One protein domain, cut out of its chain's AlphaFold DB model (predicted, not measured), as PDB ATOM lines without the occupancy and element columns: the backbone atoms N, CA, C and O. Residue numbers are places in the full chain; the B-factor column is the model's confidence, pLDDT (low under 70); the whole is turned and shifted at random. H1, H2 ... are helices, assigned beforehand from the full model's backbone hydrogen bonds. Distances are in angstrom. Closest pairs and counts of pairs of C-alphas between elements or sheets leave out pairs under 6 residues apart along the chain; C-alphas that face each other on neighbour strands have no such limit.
ATOM      1  N   GLY A 599     -19.417  69.847 173.827       58.84
ATOM      2  CA  GLY A 599     -19.640  71.055 174.637       58.84
ATOM      3  C   GLY A 599     -21.074  71.337 175.101       58.84
ATOM      4  O   GLY A 599     -21.360  72.451 175.538       58.84
ATOM      5  N   LYS A 600     -21.975  70.352 175.047       54.03
ATOM      6  CA  LYS A 600     -23.299  70.414 175.684       54.03
ATOM      7  C   LYS A 600     -23.355  69.798 177.081       54.03
ATOM      8  O   LYS A 600     -24.350  69.998 177.765       54.03
ATOM      9  N   VAL A 601     -22.319  69.087 177.527       50.59
ATOM     10  CA  VAL A 601     -22.309  68.477 178.863       50.59
ATOM     11  C   VAL A 601     -21.033  68.903 179.591       50.59
ATOM     12  O   VAL A 601     -19.953  68.389 179.300       50.59
ATOM     13  N   ASP A 602     -21.224  69.852 180.511       46.88
ATOM     14  CA  ASP A 602     -20.297  70.482 181.460       46.88
ATOM     15  C   ASP A 602     -19.244  71.455 180.912       46.88
ATOM     16  O   ASP A 602     -18.161  71.096 180.458       46.88
ATOM     17  N   LYS A 603     -19.534  72.752 181.088       44.25
ATOM     18  CA  LYS A 603     -18.611  73.887 180.898       44.25
ATOM     19  C   LYS A 603     -17.536  74.004 181.997       44.25
ATOM     20  O   LYS A 603     -16.920  75.061 182.138       44.25
ATOM     21  N   HIS A 604     -17.255  72.939 182.747       47.47
ATOM     22  CA  HIS A 604     -16.164  72.922 183.718       47.47
ATOM     23  C   HIS A 604     -14.996  72.079 183.205       47.47
ATOM     24  O   HIS A 604     -15.139  70.920 182.828       47.47
ATOM     25  N   LYS A 605     -13.832  72.732 183.157       52.84
ATOM     26  CA  LYS A 605     -12.516  72.259 182.717       52.84
ATOM     27  C   LYS A 605     -12.086  70.972 183.441       52.84
ATOM     28  O   LYS A 605     -11.227  71.030 184.313       52.84
ATOM     29  N   ASN A 606     -12.628  69.812 183.080       58.16
ATOM     30  CA  ASN A 606     -12.069  68.538 183.524       58.16
ATOM     31  C   ASN A 606     -10.817  68.234 182.681       58.16
ATOM     32  O   ASN A 606     -10.942  67.976 181.483       58.16
ATOM     33  N   PRO A 607      -9.598  68.234 183.254       62.25
ATOM     34  CA  PRO A 607      -8.378  67.939 182.500       62.25
ATOM     35  C   PRO A 607      -8.374  66.518 181.916       62.25
ATOM     36  O   PRO A 607      -7.734  66.289 180.894       62.25
ATOM     37  N   SER A 608      -9.125  65.577 182.505       67.75
ATOM     38  CA  SER A 608      -9.329  64.236 181.929       67.75
ATOM     39  C   SER A 608     -10.020  64.290 180.567       67.75
ATOM     40  O   SER A 608      -9.627  63.593 179.643       67.75
ATOM     41  N   PHE A 609     -11.000  65.176 180.413       70.88
ATOM     42  CA  PHE A 609     -11.809  65.271 179.205       70.88
ATOM     43  C   PHE A 609     -11.008  65.798 178.002       70.88
ATOM     44  O   PHE A 609     -11.138  65.303 176.884       70.88
ATOM     45  N   ILE A 610     -10.125  66.773 178.240       74.31
ATOM     46  CA  ILE A 610      -9.209  67.279 177.207       74.31
ATOM     47  C   ILE A 610      -8.251  66.163 176.767       74.31
ATOM     48  O   ILE A 610      -8.060  65.968 175.568       74.31
ATOM     49  N   LYS A 611      -7.730  65.373 177.718       77.44
ATOM     50  CA  LYS A 611      -6.887  64.206 177.417       77.44
ATOM     51  C   LYS A 611      -7.628  63.155 176.588       77.44
ATOM     52  O   LYS A 611      -7.022  62.549 175.711       77.44
ATOM     53  N   ASP A 612      -8.920  62.942 176.820       79.62
ATOM     54  CA  ASP A 612      -9.707  61.975 176.045       79.62
ATOM     55  C   ASP A 612      -9.936  62.442 174.596       79.62
ATOM     56  O   ASP A 612      -9.811  61.645 173.663       79.62
ATOM     57  N   ILE A 613     -10.152  63.745 174.375       82.88
ATOM     58  CA  ILE A 613     -10.169  64.326 173.020       82.88
ATOM     59  C   ILE A 613      -8.804  64.184 172.339       82.88
ATOM     60  O   ILE A 613      -8.736  63.805 171.171       82.88
ATOM     61  N   GLU A 614      -7.711  64.464 173.047       84.81
ATOM     62  CA  GLU A 614      -6.365  64.310 172.490       84.81
ATOM     63  C   GLU A 614      -6.097  62.858 172.073       84.81
ATOM     64  O   GLU A 614      -5.571  62.627 170.984       84.81
ATOM     65  N   LYS A 615      -6.516  61.875 172.882       85.75
ATOM     66  CA  LYS A 615      -6.431  60.445 172.538       85.75
ATOM     67  C   LYS A 615      -7.244  60.109 171.288       85.75
ATOM     68  O   LYS A 615      -6.749  59.405 170.411       85.75
ATOM     69  N   LEU A 616      -8.471  60.623 171.174       87.00
ATOM     70  CA  LEU A 616      -9.315  60.437 169.987       87.00
ATOM     71  C   LEU A 616      -8.636  60.927 168.707       87.00
ATOM     72  O   LEU A 616      -8.616  60.217 167.698       87.00
ATOM     73  N   VAL A 617      -8.081  62.138 168.757       87.50
ATOM     74  CA  VAL A 617      -7.391  62.748 167.619       87.50
ATOM     75  C   VAL A 617      -6.125  61.961 167.282       87.50
ATOM     76  O   VAL A 617      -5.913  61.636 166.117       87.50
ATOM     77  N   GLN A 618      -5.345  61.550 168.286       88.12
ATOM     78  CA  GLN A 618      -4.147  60.727 168.089       88.12
ATOM     79  C   GLN A 618      -4.452  59.368 167.446       88.12
ATOM     80  O   GLN A 618      -3.718  58.938 166.558       88.12
ATOM     81  N   ILE A 619      -5.533  58.690 167.854       88.12
ATOM     82  CA  ILE A 619      -5.959  57.419 167.241       88.12
ATOM     83  C   ILE A 619      -6.286  57.637 165.762       88.12
ATOM     84  O   ILE A 619      -5.790  56.907 164.904       88.12
ATOM     85  N   TYR A 620      -7.072  58.668 165.450       88.62
ATOM     86  CA  TYR A 620      -7.419  59.002 164.070       88.62
ATOM     87  C   TYR A 620      -6.185  59.356 163.220       88.62
ATOM     88  O   TYR A 620      -6.042  58.862 162.098       88.62
ATOM     89  N   GLU A 621      -5.257  60.160 163.749       87.12
ATOM     90  CA  GLU A 621      -3.999  60.498 163.073       87.12
ATOM     91  C   GLU A 621      -3.150  59.249 162.808       87.12
ATOM     92  O   GLU A 621      -2.678  59.058 161.689       87.12
ATOM     93  N   LYS A 622      -3.012  58.346 163.787       86.38
ATOM     94  CA  LYS A 622      -2.251  57.098 163.619       86.38
ATOM     95  C   LYS A 622      -2.867  56.157 162.588       86.38
ATOM     96  O   LYS A 622      -2.121  55.533 161.837       86.38
ATOM     97  N   ILE A 623      -4.196  56.073 162.516       84.50
ATOM     98  CA  ILE A 623      -4.903  55.268 161.506       84.50
ATOM     99  C   ILE A 623      -4.693  55.863 160.107       84.50
ATOM    100  O   ILE A 623      -4.343  55.151 159.167       84.50
ATOM    101  N   THR A 624      -4.865  57.179 159.961       78.75
ATOM    102  CA  THR A 624      -4.805  57.854 158.652       78.75
ATOM    103  C   THR A 624      -3.383  58.033 158.116       78.75
ATOM    104  O   THR A 624      -3.169  57.980 156.903       78.75
ATOM    105  N   GLN A 625      -2.392  58.209 158.992       78.31
ATOM    106  CA  GLN A 625      -0.978  58.366 158.631       78.31
ATOM    107  C   GLN A 625      -0.215  57.035 158.593       78.31
ATOM    108  O   GLN A 625       0.998  57.019 158.352       78.31
ATOM    109  N   HIS A 626      -0.901  55.910 158.804       75.62
ATOM    110  CA  HIS A 626      -0.254  54.611 158.853       75.62
ATOM    111  C   HIS A 626       0.448  54.274 157.524       75.62
ATOM    112  O   HIS A 626      -0.132  54.342 156.432       75.62
ATOM    113  N   LYS A 627       1.734  53.909 157.612       62.31
ATOM    114  CA  LYS A 627       2.585  53.659 156.435       62.31
ATOM    115  C   LYS A 627       2.253  52.342 155.726       62.31
ATOM    116  O   LYS A 627       2.459  52.246 154.520       62.31
ATOM    117  N   THR A 628       1.741  51.344 156.447       64.31
ATOM    118  CA  THR A 628       1.349  50.048 155.863       64.31
ATOM    119  C   THR A 628      -0.008  50.144 155.154       64.31
ATOM    120  O   THR A 628      -0.813  51.032 155.431       64.31
ATOM    121  N   ASN A 629      -0.300  49.185 154.273       66.06
ATOM    122  CA  ASN A 629      -1.608  49.062 153.617       66.06
ATOM    123  C   ASN A 629      -2.713  48.501 154.537       66.06
ATOM    124  O   ASN A 629      -3.800  48.204 154.058       66.06
ATOM    125  N   ALA A 630      -2.469  48.364 155.846       69.12
ATOM    126  CA  ALA A 630      -3.434  47.774 156.777       69.12
ATOM    127  C   ALA A 630      -4.777  48.526 156.792       69.12
ATOM    128  O   ALA A 630      -5.835  47.909 156.760       69.12
ATOM    129  N   PHE A 631      -4.757  49.857 156.754       75.44
ATOM    130  CA  PHE A 631      -5.977  50.676 156.711       75.44
ATOM    131  C   PHE A 631      -6.328  51.149 155.291       75.44
ATOM    132  O   PHE A 631      -6.989  52.170 155.118       75.44
ATOM    133  N   LYS A 632      -5.843  50.428 154.270       73.50
ATOM    134  CA  LYS A 632      -6.046  50.728 152.843       73.50
ATOM    135  C   LYS A 632      -6.531  49.475 152.100       73.50
ATOM    136  O   LYS A 632      -5.804  48.969 151.236       73.50
ATOM    137  N   PRO A 633      -7.715  48.936 152.454       68.12
ATOM    138  CA  PRO A 633      -8.263  47.768 151.771       68.12
ATOM    139  C   PRO A 633      -8.396  48.055 150.267       68.12
ATOM    140  O   PRO A 633      -8.714  49.177 149.862       68.12
ATOM    141  N   ASN A 634      -8.083  47.057 149.438       63.09
ATOM    142  CA  ASN A 634      -8.104  47.135 147.970       63.09
ATOM    143  C   ASN A 634      -7.275  48.292 147.374       63.09
ATOM    144  O   ASN A 634      -7.594  48.818 146.313       63.09
ATOM    145  N   GLY A 635      -6.216  48.728 148.066       63.22
ATOM    146  CA  GLY A 635      -5.356  49.825 147.609       63.22
ATOM    147  C   GLY A 635      -5.972  51.220 147.759       63.22
ATOM    148  O   GLY A 635      -5.332  52.208 147.387       63.22
ATOM    149  N   ASN A 636      -7.169  51.336 148.348       65.94
ATOM    150  CA  ASN A 636      -7.823  52.621 148.550       65.94
ATOM    151  C   ASN A 636      -7.128  53.407 149.672       65.94
ATOM    152  O   ASN A 636      -7.277  53.126 150.861       65.94
ATOM    153  N   LYS A 637      -6.348  54.423 149.286       62.53
ATOM    154  CA  LYS A 637      -5.561  55.251 150.215       62.53
ATOM    155  C   LYS A 637      -6.420  56.096 151.164       62.53
ATOM    156  O   LYS A 637      -5.881  56.565 152.165       62.53
ATOM    157  N   HIS A 638      -7.702  56.293 150.855       69.88
ATOM    158  CA  HIS A 638      -8.620  57.185 151.570       69.88
ATOM    159  C   HIS A 638      -9.880  56.453 152.050       69.88
ATOM    160  O   HIS A 638     -10.985  56.972 151.928       69.88
ATOM    161  N   PHE A 639      -9.712  55.241 152.581       79.69
ATOM    162  CA  PHE A 639     -10.829  54.451 153.102       79.69
ATOM    163  C   PHE A 639     -11.499  55.106 154.321       79.69
ATOM    164  O   PHE A 639     -12.719  55.217 154.363       79.69
ATOM    165  N   PHE A 640     -10.699  55.594 155.277       84.19
ATOM    166  CA  PHE A 640     -11.193  56.365 156.419       84.19
ATOM    167  C   PHE A 640     -11.076  57.863 156.168       84.19
ATOM    168  O   PHE A 640     -10.038  58.358 155.718       84.19
ATOM    169  N   GLY A 641     -12.137  58.584 156.509       83.69
ATOM    170  CA  GLY A 641     -12.223  60.027 156.369       83.69
ATOM    171  C   GLY A 641     -12.601  60.730 157.666       83.69
ATOM    172  O   GLY A 641     -12.904  60.139 158.700       83.69
ATOM    173  N   ILE A 642     -12.665  62.053 157.578       83.06
ATOM    174  CA  ILE A 642     -13.016  62.929 158.701       83.06
ATOM    175  C   ILE A 642     -14.425  62.621 159.245       83.06
ATOM    176  O   ILE A 642     -14.695  62.771 160.434       83.06
ATOM    177  N   ARG A 643     -15.343  62.161 158.387       82.81
ATOM    178  CA  ARG A 643     -16.703  61.796 158.809       82.81
ATOM    179  C   ARG A 643     -16.717  60.608 159.779       82.81
ATOM    180  O   ARG A 643     -17.609  60.559 160.623       82.81
ATOM    181  N   ASP A 644     -15.736  59.704 159.695       86.75
ATOM    182  CA  ASP A 644     -15.567  58.612 160.662       86.75
ATOM    183  C   ASP A 644     -15.166  59.145 162.030       86.75
ATOM    184  O   ASP A 644     -15.751  58.767 163.044       86.75
ATOM    185  N   PHE A 645     -14.247  60.113 162.044       87.31
ATOM    186  CA  PHE A 645     -13.869  60.828 163.256       87.31
ATOM    187  C   PHE A 645     -15.063  61.567 163.880       87.31
ATOM    188  O   PHE A 645     -15.324  61.413 165.070       87.31
ATOM    189  N   TYR A 646     -15.857  62.300 163.093       84.00
ATOM    190  CA  TYR A 646     -17.050  62.984 163.611       84.00
ATOM    191  C   TYR A 646     -18.083  62.020 164.198       84.00
ATOM    192  O   TYR A 646     -18.691  62.317 165.226       84.00
ATOM    193  N   ALA A 647     -18.289  60.869 163.560       82.94
ATOM    194  CA  ALA A 647     -19.208  59.854 164.055       82.94
ATOM    195  C   ALA A 647     -18.698  59.190 165.347       82.94
ATOM    196  O   ALA A 647     -19.496  58.931 166.249       82.94
ATOM    197  N   LEU A 648     -17.383  58.995 165.481       86.38
ATOM    198  CA  LEU A 648     -16.754  58.518 166.712       86.38
ATOM    199  C   LEU A 648     -16.932  59.508 167.866       86.38
ATOM    200  O   LEU A 648     -17.407  59.124 168.934       86.38
ATOM    201  N   VAL A 649     -16.615  60.784 167.637       83.75
ATOM    202  CA  VAL A 649     -16.779  61.857 168.631       83.75
ATOM    203  C   VAL A 649     -18.238  61.944 169.090       83.75
ATOM    204  O   VAL A 649     -18.509  61.975 170.288       83.75
ATOM    205  N   LYS A 650     -19.195  61.911 168.149       80.38
ATOM    206  CA  LYS A 650     -20.636  61.908 168.457       80.38
ATOM    207  C   LYS A 650     -21.081  60.678 169.249       80.38
ATOM    208  O   LYS A 650     -21.998  60.778 170.052       80.38
ATOM    209  N   HIS A 651     -20.481  59.514 169.008       79.88
ATOM    210  CA  HIS A 651     -20.807  58.307 169.762       79.88
ATOM    211  C   HIS A 651     -20.297  58.403 171.208       79.88
ATOM    212  O   HIS A 651     -21.028  58.091 172.147       79.88
ATOM    213  N   GLN A 652     -19.065  58.878 171.397       78.44
ATOM    214  CA  GLN A 652     -18.470  59.017 172.727       78.44
ATOM    215  C   GLN A 652     -19.093  60.136 173.564       78.44
ATOM    216  O   GLN A 652     -19.128  60.027 174.787       78.44
ATOM    217  N   SER A 653     -19.628  61.189 172.938       74.06
ATOM    218  CA  SER A 653     -20.310  62.258 173.674       74.06
ATOM    219  C   SER A 653     -21.598  61.798 174.363       74.06
ATOM    220  O   SER A 653     -21.970  62.380 175.380       74.06
ATOM    221  N   ILE A 654     -22.246  60.750 173.846       70.12
ATOM    222  CA  ILE A 654     -23.475  60.168 174.403       70.12
ATOM    223  C   ILE A 654     -23.136  59.165 175.513       70.12
ATOM    224  O   ILE A 654     -23.702  59.214 176.602       70.12
ATOM    225  N   ASN A 655     -22.167  58.281 175.270       66.75
ATOM    226  CA  ASN A 655     -21.824  57.183 176.175       66.75
ATOM    227  C   ASN A 655     -20.772  57.586 177.232       66.75
ATOM    228  O   ASN A 655     -19.850  56.820 177.512       66.75
ATOM    229  N   LYS A 656     -20.910  58.771 177.856       58.00
ATOM    230  CA  LYS A 656     -19.959  59.278 178.875       58.00
ATOM    231  C   LYS A 656     -19.766  58.331 180.070       58.00
ATOM    232  O   LYS A 656     -18.706  58.343 180.686       58.00
ATOM    233  N   ALA A 657     -20.770  57.508 180.380       47.59
ATOM    234  CA  ALA A 657     -20.734  56.543 181.479       47.59
ATOM    235  C   ALA A 657     -19.931  55.259 181.170       47.59
ATOM    236  O   ALA A 657     -19.643  54.493 182.084       47.59
ATOM    237  N   GLN A 658     -19.557  55.011 179.907       53.72
ATOM    238  CA  GLN A 658     -18.856  53.796 179.465       53.72
ATOM    239  C   GLN A 658     -17.491  54.132 178.845       53.72
ATOM    240  O   GLN A 658     -17.204  53.756 177.708       53.72
ATOM    241  N   SER A 659     -16.635  54.839 179.589       52.97
ATOM    242  CA  SER A 659     -15.296  55.268 179.142       52.97
ATOM    243  C   SER A 659     -14.358  54.123 178.719       52.97
ATOM    244  O   SER A 659     -13.334  54.376 178.088       52.97
ATOM    245  N   THR A 660     -14.709  52.870 179.019       57.78
ATOM    246  CA  THR A 660     -13.941  51.661 178.685       57.78
ATOM    247  C   THR A 660     -14.465  50.892 177.467       57.78
ATOM    248  O   THR A 660     -13.806  49.958 177.012       57.78
ATOM    249  N   SER A 661     -15.631  51.250 176.914       75.44
ATOM    250  CA  SER A 661     -16.214  50.516 175.782       75.44
ATOM    251  C   SER A 661     -15.529  50.878 174.463       75.44
ATOM    252  O   SER A 661     -15.490  52.043 174.061       75.44
ATOM    253  N   LEU A 662     -15.050  49.864 173.731       83.06
ATOM    254  CA  LEU A 662     -14.478  50.053 172.392       83.06
ATOM    255  C   LEU A 662     -15.527  50.087 171.268       83.06
ATOM    256  O   LEU A 662     -15.152  50.195 170.098       83.06
ATOM    257  N   GLU A 663     -16.828  50.041 171.594       84.69
ATOM    258  CA  GLU A 663     -17.927  50.023 170.613       84.69
ATOM    259  C   GLU A 663     -17.777  51.139 169.568       84.69
ATOM    260  O   GLU A 663     -17.804  50.890 168.361       84.69
ATOM    261  N   GLY A 664     -17.581  52.380 170.026       83.81
ATOM    262  CA  GLY A 664     -17.484  53.544 169.148       83.81
ATOM    263  C   GLY A 664     -16.325  53.450 168.158       83.81
ATOM    264  O   GLY A 664     -16.489  53.811 166.991       83.81
ATOM    265  N   TYR A 665     -15.175  52.935 168.601       86.81
ATOM    266  CA  TYR A 665     -14.003  52.751 167.747       86.81
ATOM    267  C   TYR A 665     -14.253  51.663 166.704       86.81
ATOM    268  O   TYR A 665     -14.014  51.895 165.525       86.81
ATOM    269  N   LEU A 666     -14.796  50.514 167.110       87.31
ATOM    270  CA  LEU A 666     -15.015  49.367 166.222       87.31
ATOM    271  C   LEU A 666     -16.153  49.585 165.217       87.31
ATOM    272  O   LEU A 666     -16.123  49.024 164.123       87.31
ATOM    273  N   ARG A 667     -17.137  50.429 165.550       85.56
ATOM    274  CA  ARG A 667     -18.203  50.828 164.618       85.56
ATOM    275  C   ARG A 667     -17.727  51.808 163.549       85.56
ATOM    276  O   ARG A 667     -18.195  51.731 162.418       85.56
ATOM    277  N   ASN A 668     -16.851  52.748 163.908       86.75
ATOM    278  CA  ASN A 668     -16.425  53.818 162.997       86.75
ATOM    279  C   ASN A 668     -15.117  53.506 162.260       86.75
ATOM    280  O   ASN A 668     -14.926  53.990 161.150       86.75
ATOM    281  N   PHE A 669     -14.250  52.676 162.842       85.94
ATOM    282  CA  PHE A 669     -13.025  52.167 162.228       85.94
ATOM    283  C   PHE A 669     -13.130  50.651 162.018       85.94
ATOM    284  O   PHE A 669     -12.373  49.878 162.599       85.94
ATOM    285  N   GLY A 670     -14.111  50.231 161.214       82.00
ATOM    286  CA  GLY A 670     -14.321  48.842 160.792       82.00
ATOM    287  C   GLY A 670     -14.157  48.659 159.279       82.00
ATOM    288  O   GLY A 670     -13.642  49.540 158.598       82.00
ATOM    289  N   GLY A 671     -14.609  47.523 158.737       78.81
ATOM    290  CA  GLY A 671     -14.672  47.298 157.280       78.81
ATOM    291  C   GLY A 671     -13.369  46.841 156.611       78.81
ATOM    292  O   GLY A 671     -13.248  46.935 155.395       78.81
ATOM    293  N   PHE A 672     -12.398  46.348 157.385       75.69
ATOM    294  CA  PHE A 672     -11.137  45.792 156.884       75.69
ATOM    295  C   PHE A 672     -11.005  44.291 157.160       75.69
ATOM    296  O   PHE A 672     -11.671  43.731 158.033       75.69
ATOM    297  N   GLU A 673     -10.089  43.654 156.431       67.31
ATOM    298  CA  GLU A 673      -9.757  42.239 156.570       67.31
ATOM    299  C   GLU A 673      -9.217  41.926 157.981       67.31
ATOM    300  O   GLU A 673      -8.380  42.647 158.539       67.31
ATOM    301  N   LYS A 674      -9.718  40.843 158.588       64.31
ATOM    302  CA  LYS A 674      -9.549  40.566 160.027       64.31
ATOM    303  C   LYS A 674      -8.105  40.287 160.460       64.31
ATOM    304  O   LYS A 674      -7.800  40.489 161.629       64.31
ATOM    305  N   SER A 675      -7.222  39.826 159.574       66.19
ATOM    306  CA  SER A 675      -5.937  39.244 159.990       66.19
ATOM    307  C   SER A 675      -4.871  40.294 160.341       66.19
ATOM    308  O   SER A 675      -4.337  40.289 161.446       66.19
ATOM    309  N   LYS A 676      -4.568  41.231 159.436       71.06
ATOM    310  CA  LYS A 676      -3.474  42.209 159.624       71.06
ATOM    311  C   LYS A 676      -3.950  43.540 160.204       71.06
ATOM    312  O   LYS A 676      -3.269  44.131 161.040       71.06
ATOM    313  N   SER A 677      -5.118  44.013 159.784       75.31
ATOM    314  CA  SER A 677      -5.606  45.359 160.104       75.31
ATOM    315  C   SER A 677      -6.194  45.459 161.507       75.31
ATOM    316  O   SER A 677      -5.945  46.436 162.213       75.31
ATOM    317  N   SER A 678      -6.886  44.406 161.956       78.25
ATOM    318  CA  SER A 678      -7.385  44.313 163.331       78.25
ATOM    319  C   SER A 678      -6.244  44.341 164.348       78.25
ATOM    320  O   SER A 678      -6.346  45.026 165.362       78.25
ATOM    321  N   GLU A 679      -5.147  43.629 164.084       83.25
ATOM    322  CA  GLU A 679      -4.005  43.576 165.000       83.25
ATOM    323  C   GLU A 679      -3.289  44.928 165.096       83.25
ATOM    324  O   GLU A 679      -2.884  45.356 166.177       83.25
ATOM    325  N   GLN A 680      -3.182  45.657 163.983       84.69
ATOM    326  CA  GLN A 680      -2.628  47.010 164.013       84.69
ATOM    327  C   GLN A 680      -3.540  48.002 164.734       84.69
ATOM    328  O   GLN A 680      -3.035  48.821 165.501       84.69
ATOM    329  N   LEU A 681      -4.865  47.900 164.570       85.50
ATOM    330  CA  LEU A 681      -5.796  48.725 165.339       85.50
ATOM    331  C   LEU A 681      -5.665  48.451 166.845       85.50
ATOM    332  O   LEU A 681      -5.603  49.398 167.624       85.50
ATOM    333  N   ARG A 682      -5.543  47.180 167.255       86.75
ATOM    334  CA  ARG A 682      -5.301  46.812 168.663       86.75
ATOM    335  C   ARG A 682      -4.035  47.458 169.209       86.75
ATOM    336  O   ARG A 682      -4.093  48.070 170.268       86.75
ATOM    337  N   LYS A 683      -2.921  47.384 168.476       86.19
ATOM    338  CA  LYS A 683      -1.651  48.016 168.878       86.19
ATOM    339  C   LYS A 683      -1.791  49.527 169.062       86.19
ATOM    340  O   LYS A 683      -1.332  50.049 170.070       86.19
ATOM    341  N   ILE A 684      -2.473  50.208 168.137       86.38
ATOM    342  CA  ILE A 684      -2.735  51.654 168.238       86.38
ATOM    343  C   ILE A 684      -3.581  51.969 169.479       86.38
ATOM    344  O   ILE A 684      -3.277  52.917 170.200       86.38
ATOM    345  N   LEU A 685      -4.627  51.180 169.745       86.75
ATOM    346  CA  LEU A 685      -5.496  51.382 170.905       86.75
ATOM    347  C   LEU A 685      -4.763  51.127 172.229       86.75
ATOM    348  O   LEU A 685      -4.912  51.931 173.141       86.75
ATOM    349  N   VAL A 686      -3.936  50.079 172.322       87.31
ATOM    350  CA  VAL A 686      -3.085  49.802 173.500       87.31
ATOM    351  C   VAL A 686      -2.167  50.989 173.777       87.31
ATOM    352  O   VAL A 686      -2.116  51.485 174.899       87.31
ATOM    353  N   GLU A 687      -1.484  51.471 172.738       86.88
ATOM    354  CA  GLU A 687      -0.495  52.540 172.852       86.88
ATOM    355  C   GLU A 687      -1.116  53.892 173.236       86.88
ATOM    356  O   GLU A 687      -0.506  54.651 173.978       86.88
ATOM    357  N   VAL A 688      -2.307  54.227 172.722       85.81
ATOM    358  CA  VAL A 688      -2.919  55.552 172.951       85.81
ATOM    359  C   VAL A 688      -3.847  55.574 174.169       85.81
ATOM    360  O   VAL A 688      -3.912  56.578 174.879       85.81
ATOM    361  N   LEU A 689      -4.583  54.489 174.431       83.88
ATOM    362  CA  LEU A 689      -5.499  54.413 175.574       83.88
ATOM    363  C   LEU A 689      -4.799  53.987 176.871       83.88
ATOM    364  O   LEU A 689      -5.404  54.127 177.932       83.88
ATOM    365  N   ASN A 690      -3.546  53.519 176.804       81.94
ATOM    366  CA  ASN A 690      -2.789  52.957 177.930       81.94
ATOM    367  C   ASN A 690      -3.531  51.801 178.633       81.94
ATOM    368  O   ASN A 690      -3.499  51.688 179.857       81.94
ATOM    369  N   MET A 691      -4.223  50.956 177.863       81.31
ATOM    370  CA  MET A 691      -4.932  49.769 178.362       81.31
ATOM    371  C   MET A 691      -4.109  48.501 178.126       81.31
ATOM    372  O   MET A 691      -3.286  48.459 177.208       81.31
ATOM    373  N   GLN A 692      -4.346  47.443 178.909       84.81
ATOM    374  CA  GLN A 692      -3.668  46.175 178.657       84.81
ATOM    375  C   GLN A 692      -4.172  45.526 177.363       84.81
ATOM    376  O   GLN A 692      -5.340  45.634 176.981       84.81
ATOM    377  N   TYR A 693      -3.277  44.808 176.681       85.19
ATOM    378  CA  TYR A 693      -3.614  44.097 175.445       85.19
ATOM    379  C   TYR A 693      -4.727  43.054 175.656       85.19
ATOM    380  O   TYR A 693      -5.540  42.832 174.754       85.19
ATOM    381  N   LEU A 694      -4.781  42.435 176.844       84.31
ATOM    382  CA  LEU A 694      -5.832  41.492 177.235       84.31
ATOM    383  C   LEU A 694      -7.211  42.163 177.253       84.31
ATOM    384  O   LEU A 694      -8.099  41.692 176.544       84.31
ATOM    385  N   ASP A 695      -7.356  43.303 177.932       82.94
ATOM    386  CA  ASP A 695      -8.627  44.041 178.029       82.94
ATOM    387  C   ASP A 695      -9.160  44.442 176.648       82.94
ATOM    388  O   ASP A 695     -10.335  44.262 176.319       82.94
ATOM    389  N   ILE A 696      -8.273  44.944 175.784       83.12
ATOM    390  CA  ILE A 696      -8.628  45.304 174.407       83.12
ATOM    391  C   ILE A 696      -9.024  44.053 173.616       83.12
ATOM    392  O   ILE A 696      -9.990  44.074 172.852       83.12
ATOM    393  N   SER A 697      -8.314  42.941 173.797       84.62
ATOM    394  CA  SER A 697      -8.633  41.687 173.113       84.62
ATOM    395  C   SER A 697      -9.986  41.117 173.534       84.62
ATOM    396  O   SER A 697     -10.706  40.591 172.682       84.62
ATOM    397  N   GLU A 698     -10.364  41.247 174.805       84.75
ATOM    398  CA  GLU A 698     -11.699  40.889 175.292       84.75
ATOM    399  C   GLU A 698     -12.781  41.787 174.694       84.75
ATOM    400  O   GLU A 698     -13.789  41.285 174.199       84.75
ATOM    401  N   GLN A 699     -12.542  43.098 174.616       83.75
ATOM    402  CA  GLN A 699     -13.461  44.034 173.963       83.75
ATOM    403  C   GLN A 699     -13.662  43.717 172.471       83.75
ATOM    404  O   GLN A 699     -14.784  43.796 171.978       83.75
ATOM    405  N   PHE A 700     -12.625  43.288 171.746       84.69
ATOM    406  CA  PHE A 700     -12.765  42.842 170.351       84.69
ATOM    407  C   PHE A 700     -13.536  41.518 170.213       84.69
ATOM    408  O   PHE A 700     -14.187  41.299 169.192       84.69
ATOM    409  N   LYS A 701     -13.464  40.620 171.208       85.62
ATOM    410  CA  LYS A 701     -14.300  39.405 171.246       85.62
ATOM    411  C   LYS A 701     -15.757  39.754 171.553       85.62
ATOM    412  O   LYS A 701     -16.663  39.156 170.978       85.62
ATOM    413  N   LEU A 702     -15.975  40.734 172.431       86.50
ATOM    414  CA  LEU A 702     -17.297  41.220 172.810       86.50
ATOM    415  C   LEU A 702     -17.995  41.943 171.651       86.50
ATOM    416  O   LEU A 702     -19.175  41.697 171.400       86.50
ATOM    417  N   TRP A 703     -17.274  42.822 170.957       84.69
ATOM    418  CA  TRP A 703     -17.771  43.657 169.864       84.69
ATOM    419  C   TRP A 703     -17.372  43.081 168.506       84.69
ATOM    420  O   TRP A 703     -16.519  43.608 167.790       84.69
ATOM    421  N   THR A 704     -18.016  41.974 168.142       86.25
ATOM    422  CA  THR A 704     -17.881  41.386 166.805       86.25
ATOM    423  C   THR A 704     -18.537  42.276 165.738       86.25
ATOM    424  O   THR A 704     -19.458  43.036 166.054       86.25
ATOM    425  N   PRO A 705     -18.150  42.159 164.449       84.56
ATOM    426  CA  PRO A 705     -18.792  42.914 163.368       84.56
ATOM    427  C   PRO A 705     -20.318  42.762 163.340       84.56
ATOM    428  O   PRO A 705     -21.026  43.746 163.155       84.56
ATOM    429  N   VAL A 706     -20.827  41.555 163.611       86.06
ATOM    430  CA  VAL A 706     -22.268  41.256 163.685       86.06
ATOM    431  C   VAL A 706     -22.946  42.081 164.784       86.06
ATOM    432  O   VAL A 706     -23.961  42.724 164.528       86.06
ATOM    433  N   ARG A 707     -22.349  42.158 165.981       86.75
ATOM    434  CA  ARG A 707     -22.860  42.996 167.080       86.75
ATOM    435  C   ARG A 707     -22.772  44.490 166.779       86.75
ATOM    436  O   ARG A 707     -23.674  45.237 167.148       86.75
ATOM    437  N   CYS A 708     -21.727  44.934 166.080       86.12
ATOM    438  CA  CYS A 708     -21.617  46.320 165.621       86.12
ATOM    439  C   CYS A 708     -22.736  46.685 164.630       86.12
ATOM    440  O   CYS A 708     -23.320  47.762 164.752       86.12
ATOM    441  N   VAL A 709     -23.062  45.791 163.685       86.81
ATOM    442  CA  VAL A 709     -24.186  45.965 162.746       86.81
ATOM    443  C   VAL A 709     -25.514  45.961 163.500       86.81
ATOM    444  O   VAL A 709     -26.305  46.883 163.323       86.81
ATOM    445  N   GLN A 710     -25.721  44.996 164.402       86.62
ATOM    446  CA  GLN A 710     -26.919  44.915 165.236       86.62
ATOM    447  C   GLN A 710     -27.143  46.215 166.015       86.62
ATOM    448  O   GLN A 710     -28.208  46.810 165.897       86.62
ATOM    449  N   SER A 711     -26.122  46.717 166.723       82.38
ATOM    450  CA  SER A 711     -26.185  47.996 167.452       82.38
ATOM    451  C   SER A 711     -26.470  49.192 166.534       82.38
ATOM    452  O   SER A 711     -27.041  50.184 166.977       82.38
ATOM    453  N   ASN A 712     -26.091  49.145 165.253       83.75
ATOM    454  CA  ASN A 712     -26.404  50.230 164.323       83.75
ATOM    455  C   ASN A 712     -27.862  50.192 163.838       83.75
ATOM    456  O   ASN A 712     -28.469  51.246 163.684       83.75
ATOM    457  N   VAL A 713     -28.417  48.996 163.614       80.62
ATOM    458  CA  VAL A 713     -29.780  48.801 163.087       80.62
ATOM    459  C   VAL A 713     -30.845  48.934 164.181       80.62
ATOM    460  O   VAL A 713     -31.889  49.538 163.952       80.62
ATOM    461  N   THR A 714     -30.597  48.403 165.383       73.62
ATOM    462  CA  THR A 714     -31.610  48.334 166.453       73.62
ATOM    463  C   THR A 714     -31.702  49.598 167.307       73.62
ATOM    464  O   THR A 714     -32.722  49.845 167.954       73.62
ATOM    465  N   ARG A 715     -30.654  50.430 167.329       67.25
ATOM    466  CA  ARG A 715     -30.550  51.569 168.248       67.25
ATOM    467  C   ARG A 715     -31.341  52.770 167.729       67.25
ATOM    468  O   ARG A 715     -30.818  53.629 167.025       67.25
ATOM    469  N   LYS A 716     -32.607  52.858 168.138       56.91
ATOM    470  CA  LYS A 716     -33.432  54.069 168.013       56.91
ATOM    471  C   LYS A 716     -33.075  55.027 169.154       56.91
ATOM    472  O   LYS A 716     -33.611  54.912 170.250       56.91
ATOM    473  N   ALA A 717     -32.129  55.938 168.937       48.75
ATOM    474  CA  ALA A 717     -31.793  56.948 169.941       48.75
ATOM    475  C   ALA A 717     -32.881  58.037 169.982       48.75
ATOM    476  O   ALA A 717     -32.823  59.015 169.238       48.75
ATOM    477  N   ILE A 718     -33.878  57.858 170.851       43.94
ATOM    478  CA  ILE A 718     -34.708  58.957 171.355       43.94
ATOM    479  C   ILE A 718     -33.935  59.552 172.535       43.94
ATOM    480  O   ILE A 718     -33.703  58.874 173.530       43.94
ATOM    481  N   LEU A 719     -33.467  60.792 172.392       44.41
ATOM    482  CA  LEU A 719     -32.949  61.596 173.501       44.41
ATOM    483  C   LEU A 719     -34.087  62.483 174.019       44.41
ATOM    484  O   LEU A 719     -34.807  63.067 173.206       44.41
ATOM    485  N   ASP A 720     -34.186  62.634 175.344       42.16
ATOM    486  CA  ASP A 720     -35.189  63.411 176.105       42.16
ATOM    487  C   ASP A 720     -35.194  64.936 175.848       42.16
ATOM    488  O   ASP A 720     -35.546  65.726 176.713       42.16
ATOM    489  N   ASN A 721     -34.802  65.405 174.664       39.22
ATOM    490  CA  ASN A 721     -34.859  66.818 174.289       39.22
ATOM    491  C   ASN A 721     -34.884  66.986 172.762       39.22
ATOM    492  O   ASN A 721     -33.928  67.498 172.190       39.22
ATOM    493  N   ASN A 722     -35.953  66.536 172.090       37.44
ATOM    494  CA  ASN A 722     -36.325  66.865 170.696       37.44
ATOM    495  C   ASN A 722     -35.218  66.829 169.610       37.44
ATOM    496  O   ASN A 722     -35.409  67.345 168.509       37.44
ATOM    497  N   SER A 723     -34.070  66.198 169.862       42.66
ATOM    498  CA  SER A 723     -32.981  66.050 168.904       42.66
ATOM    499  C   SER A 723     -32.778  64.572 168.601       42.66
ATOM    500  O   SER A 723     -32.043  63.878 169.303       42.66
ATOM    501  N   LEU A 724     -33.434  64.100 167.539       49.00
ATOM    502  CA  LEU A 724     -33.111  62.833 166.886       49.00
ATOM    503  C   LEU A 724     -31.650  62.890 166.426       49.00
ATOM    504  O   LEU A 724     -31.314  63.616 165.488       49.00
ATOM    505  N   GLN A 725     -30.762  62.158 167.097       53.34
ATOM    506  CA  GLN A 725     -29.363  62.084 166.690       53.34
ATOM    507  C   GLN A 725     -29.157  60.834 165.835       53.34
ATOM    508  O   GLN A 725     -29.144  59.711 166.330       53.34
ATOM    509  N   MET A 726     -29.031  61.042 164.524       58.81
ATOM    510  CA  MET A 726     -28.938  59.963 163.540       58.81
ATOM    511  C   MET A 726     -27.514  59.393 163.489       58.81
ATOM    512  O   MET A 726     -26.548  60.122 163.250       58.81
ATOM    513  N   TYR A 727     -27.376  58.082 163.703       72.06
ATOM    514  CA  TYR A 727     -26.166  57.345 163.329       72.06
ATOM    515  C   TYR A 727     -26.098  57.210 161.809       72.06
ATOM    516  O   TYR A 727     -27.130  57.204 161.143       72.06
ATOM    517  N   ARG A 728     -24.886  57.106 161.250       79.25
ATOM    518  CA  ARG A 728     -24.697  56.897 159.807       79.25
ATOM    519  C   ARG A 728     -25.317  55.573 159.360       79.25
ATOM    520  O   ARG A 728     -25.294  54.588 160.103       79.25
ATOM    521  N   HIS A 729     -25.801  55.558 158.119       85.88
ATOM    522  CA  HIS A 729     -26.274  54.342 157.459       85.88
ATOM    523  C   HIS A 729     -25.184  53.262 157.450       85.88
ATOM    524  O   HIS A 729     -23.990  53.568 157.453       85.88
ATOM    525  N   CYS A 730     -25.594  51.995 157.474       87.25
ATOM    526  CA  CYS A 730     -24.673  50.866 157.546       87.25
ATOM    527  C   CYS A 730     -24.274  50.395 156.142       87.25
ATOM    528  O   CYS A 730     -25.141  50.105 155.323       87.25
ATOM    529  N   MET A 731     -22.969  50.281 155.885       87.19
ATOM    530  CA  MET A 731     -22.434  49.587 154.714       87.19
ATOM    531  C   MET A 731     -21.835  48.259 155.179       87.19
ATOM    532  O   MET A 731     -20.848  48.243 155.914       87.19
ATOM    533  N   VAL A 732     -22.453  47.152 154.770       86.31
ATOM    534  CA  VAL A 732     -21.965  45.800 155.059       86.31
ATOM    535  C   VAL A 732     -21.104  45.352 153.886       86.31
ATOM    536  O   VAL A 732     -21.582  45.268 152.760       86.31
ATOM    537  N   ILE A 733     -19.823  45.103 154.153       83.00
ATOM    538  CA  ILE A 733     -18.857  44.635 153.156       83.00
ATOM    539  C   ILE A 733     -18.746  43.119 153.300       83.00
ATOM    540  O   ILE A 733     -18.516  42.618 154.401       83.00
ATOM    541  N   SER A 734     -18.916  42.404 152.193       79.25
ATOM    542  CA  SER A 734     -18.840  40.947 152.129       79.25
ATOM    543  C   SER A 734     -18.169  40.527 150.831       79.25
ATOM    544  O   SER A 734     -18.388  41.158 149.799       79.25
ATOM    545  N   GLU A 735     -17.377  39.461 150.891       77.75
ATOM    546  CA  GLU A 735     -16.836  38.783 149.705       77.75
ATOM    547  C   GLU A 735     -17.945  38.025 148.959       77.75
ATOM    548  O   GLU A 735     -17.926  37.917 147.739       77.75
ATOM    549  N   GLU A 736     -18.960  37.583 149.706       77.94
ATOM    550  CA  GLU A 736     -20.055  36.745 149.231       77.94
ATOM    551  C   GLU A 736     -21.376  37.526 149.121       77.94
ATOM    552  O   GLU A 736     -21.727  38.334 149.995       77.94
ATOM    553  N   HIS A 737     -22.159  37.252 148.073       72.62
ATOM    554  CA  HIS A 737     -23.386  37.995 147.741       72.62
ATOM    555  C   HIS A 737     -24.585  37.725 148.677       72.62
ATOM    556  O   HIS A 737     -25.554  38.486 148.672       72.62
ATOM    557  N   TYR A 738     -24.531  36.674 149.500       77.00
ATOM    558  CA  TYR A 738     -25.605  36.246 150.414       77.00
ATOM    559  C   TYR A 738     -25.449  36.772 151.854       77.00
ATOM    560  O   TYR A 738     -26.146  36.333 152.763       77.00
ATOM    561  N   SER A 739     -24.584  37.763 152.088       77.75
ATOM    562  CA  SER A 739     -24.374  38.354 153.426       77.75
ATOM    563  C   SER A 739     -25.638  38.895 154.105       77.75
ATOM    564  O   SER A 739     -25.718  38.899 155.332       77.75
ATOM    565  N   TRP A 740     -26.646  39.316 153.340       82.56
ATOM    566  CA  TRP A 740     -27.936  39.750 153.884       82.56
ATOM    567  C   TRP A 740     -28.747  38.594 154.497       82.56
ATOM    568  O   TRP A 740     -29.513  38.840 155.425       82.56
ATOM    569  N   GLN A 741     -28.553  37.349 154.037       85.31
ATOM    570  CA  GLN A 741     -29.192  36.159 154.616       85.31
ATOM    571  C   GLN A 741     -28.630  35.864 156.003       85.31
ATOM    572  O   GLN A 741     -29.394  35.652 156.934       85.31
ATOM    573  N   LEU A 742     -27.313  36.007 156.186       85.31
ATOM    574  CA  LEU A 742     -26.693  35.876 157.508       85.31
ATOM    575  C   LEU A 742     -27.306  36.862 158.512       85.31
ATOM    576  O   LEU A 742     -27.520  36.524 159.671       85.31
ATOM    577  N   LEU A 743     -27.623  38.085 158.081       87.00
ATOM    578  CA  LEU A 743     -28.271  39.072 158.948       87.00
ATOM    579  C   LEU A 743     -29.719  38.693 159.315       87.00
ATOM    580  O   LEU A 743     -30.177  39.104 160.383       87.00
ATOM    581  N   LEU A 744     -30.419  37.923 158.473       86.62
ATOM    582  CA  LEU A 744     -31.715  37.317 158.805       86.62
ATOM    583  C   LEU A 744     -31.540  36.164 159.802       86.62
ATOM    584  O   LEU A 744     -32.248  36.131 160.805       86.62
ATOM    585  N   ASP A 745     -30.557  35.285 159.587       86.75
ATOM    586  CA  ASP A 745     -30.279  34.139 160.467       86.75
ATOM    587  C   ASP A 745     -29.884  34.580 161.884       86.75
ATOM    588  O   ASP A 745     -30.300  33.988 162.878       86.75
ATOM    589  N   TYR A 746     -29.118  35.672 161.993       84.00
ATOM    590  CA  TYR A 746     -28.785  36.303 163.275       84.00
ATOM    591  C   TYR A 746     -29.949  37.105 163.893       84.00
ATOM    592  O   TYR A 746     -29.773  37.688 164.965       84.00
ATOM    593  N   GLY A 747     -31.111  37.184 163.234       83.81
ATOM    594  CA  GLY A 747     -32.284  37.929 163.703       83.81
ATOM    595  C   GLY A 747     -32.078  39.445 163.773       83.81
ATOM    596  O   GLY A 747     -32.765  40.132 164.527       83.81
ATOM    597  N   ILE A 748     -31.099  39.979 163.035       84.75
ATOM    598  CA  ILE A 748     -30.823  41.424 162.969       84.75
ATOM    599  C   ILE A 748     -31.785  42.093 161.993       84.75
ATOM    600  O   ILE A 748     -32.254  43.202 162.249       84.75
ATOM    601  N   LEU A 749     -32.045  41.423 160.872       85.00
ATOM    602  CA  LEU A 749     -33.065  41.801 159.908       85.00
ATOM    603  C   LEU A 749     -34.290  40.897 160.072       85.00
ATOM    604  O   LEU A 749     -34.168  39.750 160.499       85.00
ATOM    605  N   ASN A 750     -35.462  41.392 159.685       84.19
ATOM    606  CA  ASN A 750     -36.693  40.616 159.600       84.19
ATOM    607  C   ASN A 750     -37.382  40.801 158.233       84.19
ATOM    608  O   ASN A 750     -36.976  41.636 157.421       84.19
TER     609      ASN A 750
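Overview. This is residues 599 to 750 of the 829 residues of an uncharacterized protein of Reticulomyxa filosa (UniProt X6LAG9). Short helix H3 sits at the middle of a compact cluster of helices, with H2 and H6 packed on it; H1, H4 and H5 make a second group, H4 beside H1 and H5 crossing H4 steeply. The first residues of H1 stick out with the stretch before them, residues 602 to 611, and a long loop, residues 715 to 738, runs out from H6 and folds back to H7 at the rim. The printed part has 152 residues with seven named helices, H1 to H7 in chain order, and no named strand: all helix. It is compact, with a radius of gyration of the C-alphas of 16.3 A and spans of 51 by 41 by 30 A.

Arrangement. H1, residues 607 to 624, touches H4, residues 677 to 689, with residues 615 to 623 alone, at a shallow tilt of 26 degrees, opposite ways; the closest C-alphas, Lys 615 and Val 688, are 6.0 A apart. H2, residues 642 to 654, and H3, residues 663 to 668, form a helical hairpin, closest at C-alphas 644 and 668, 5.4 A. H5, residues 693 to 702, touches H4 at a steep tilt of 56 degrees, closest at C-alphas 693 and 686, 6.1 A. H6, residues 705 to 714, touches H3 about perpendicular, at 88 degrees, closest at C-alphas 708 and 667, 5.7 A. H7, residues 739 to 745, touches no helix. Every O i to N i+4 pair is within hydrogen-bond range except in H2, with 8 of 9.

Along the chain. H1 is 26.1 A long from C-alpha 607 at (-8.378, 67.939, 182.500); H2 is 19.1 A and H4 17.9 A. H7 ends at C-alpha 745, (-30.279, 34.139, 160.467).

Size, cuts and confidence. The printed part has no cut. The links H1 to H2 and H6 to H7 are long. Low confidence includes residues 599 to 608 and 715 to 726.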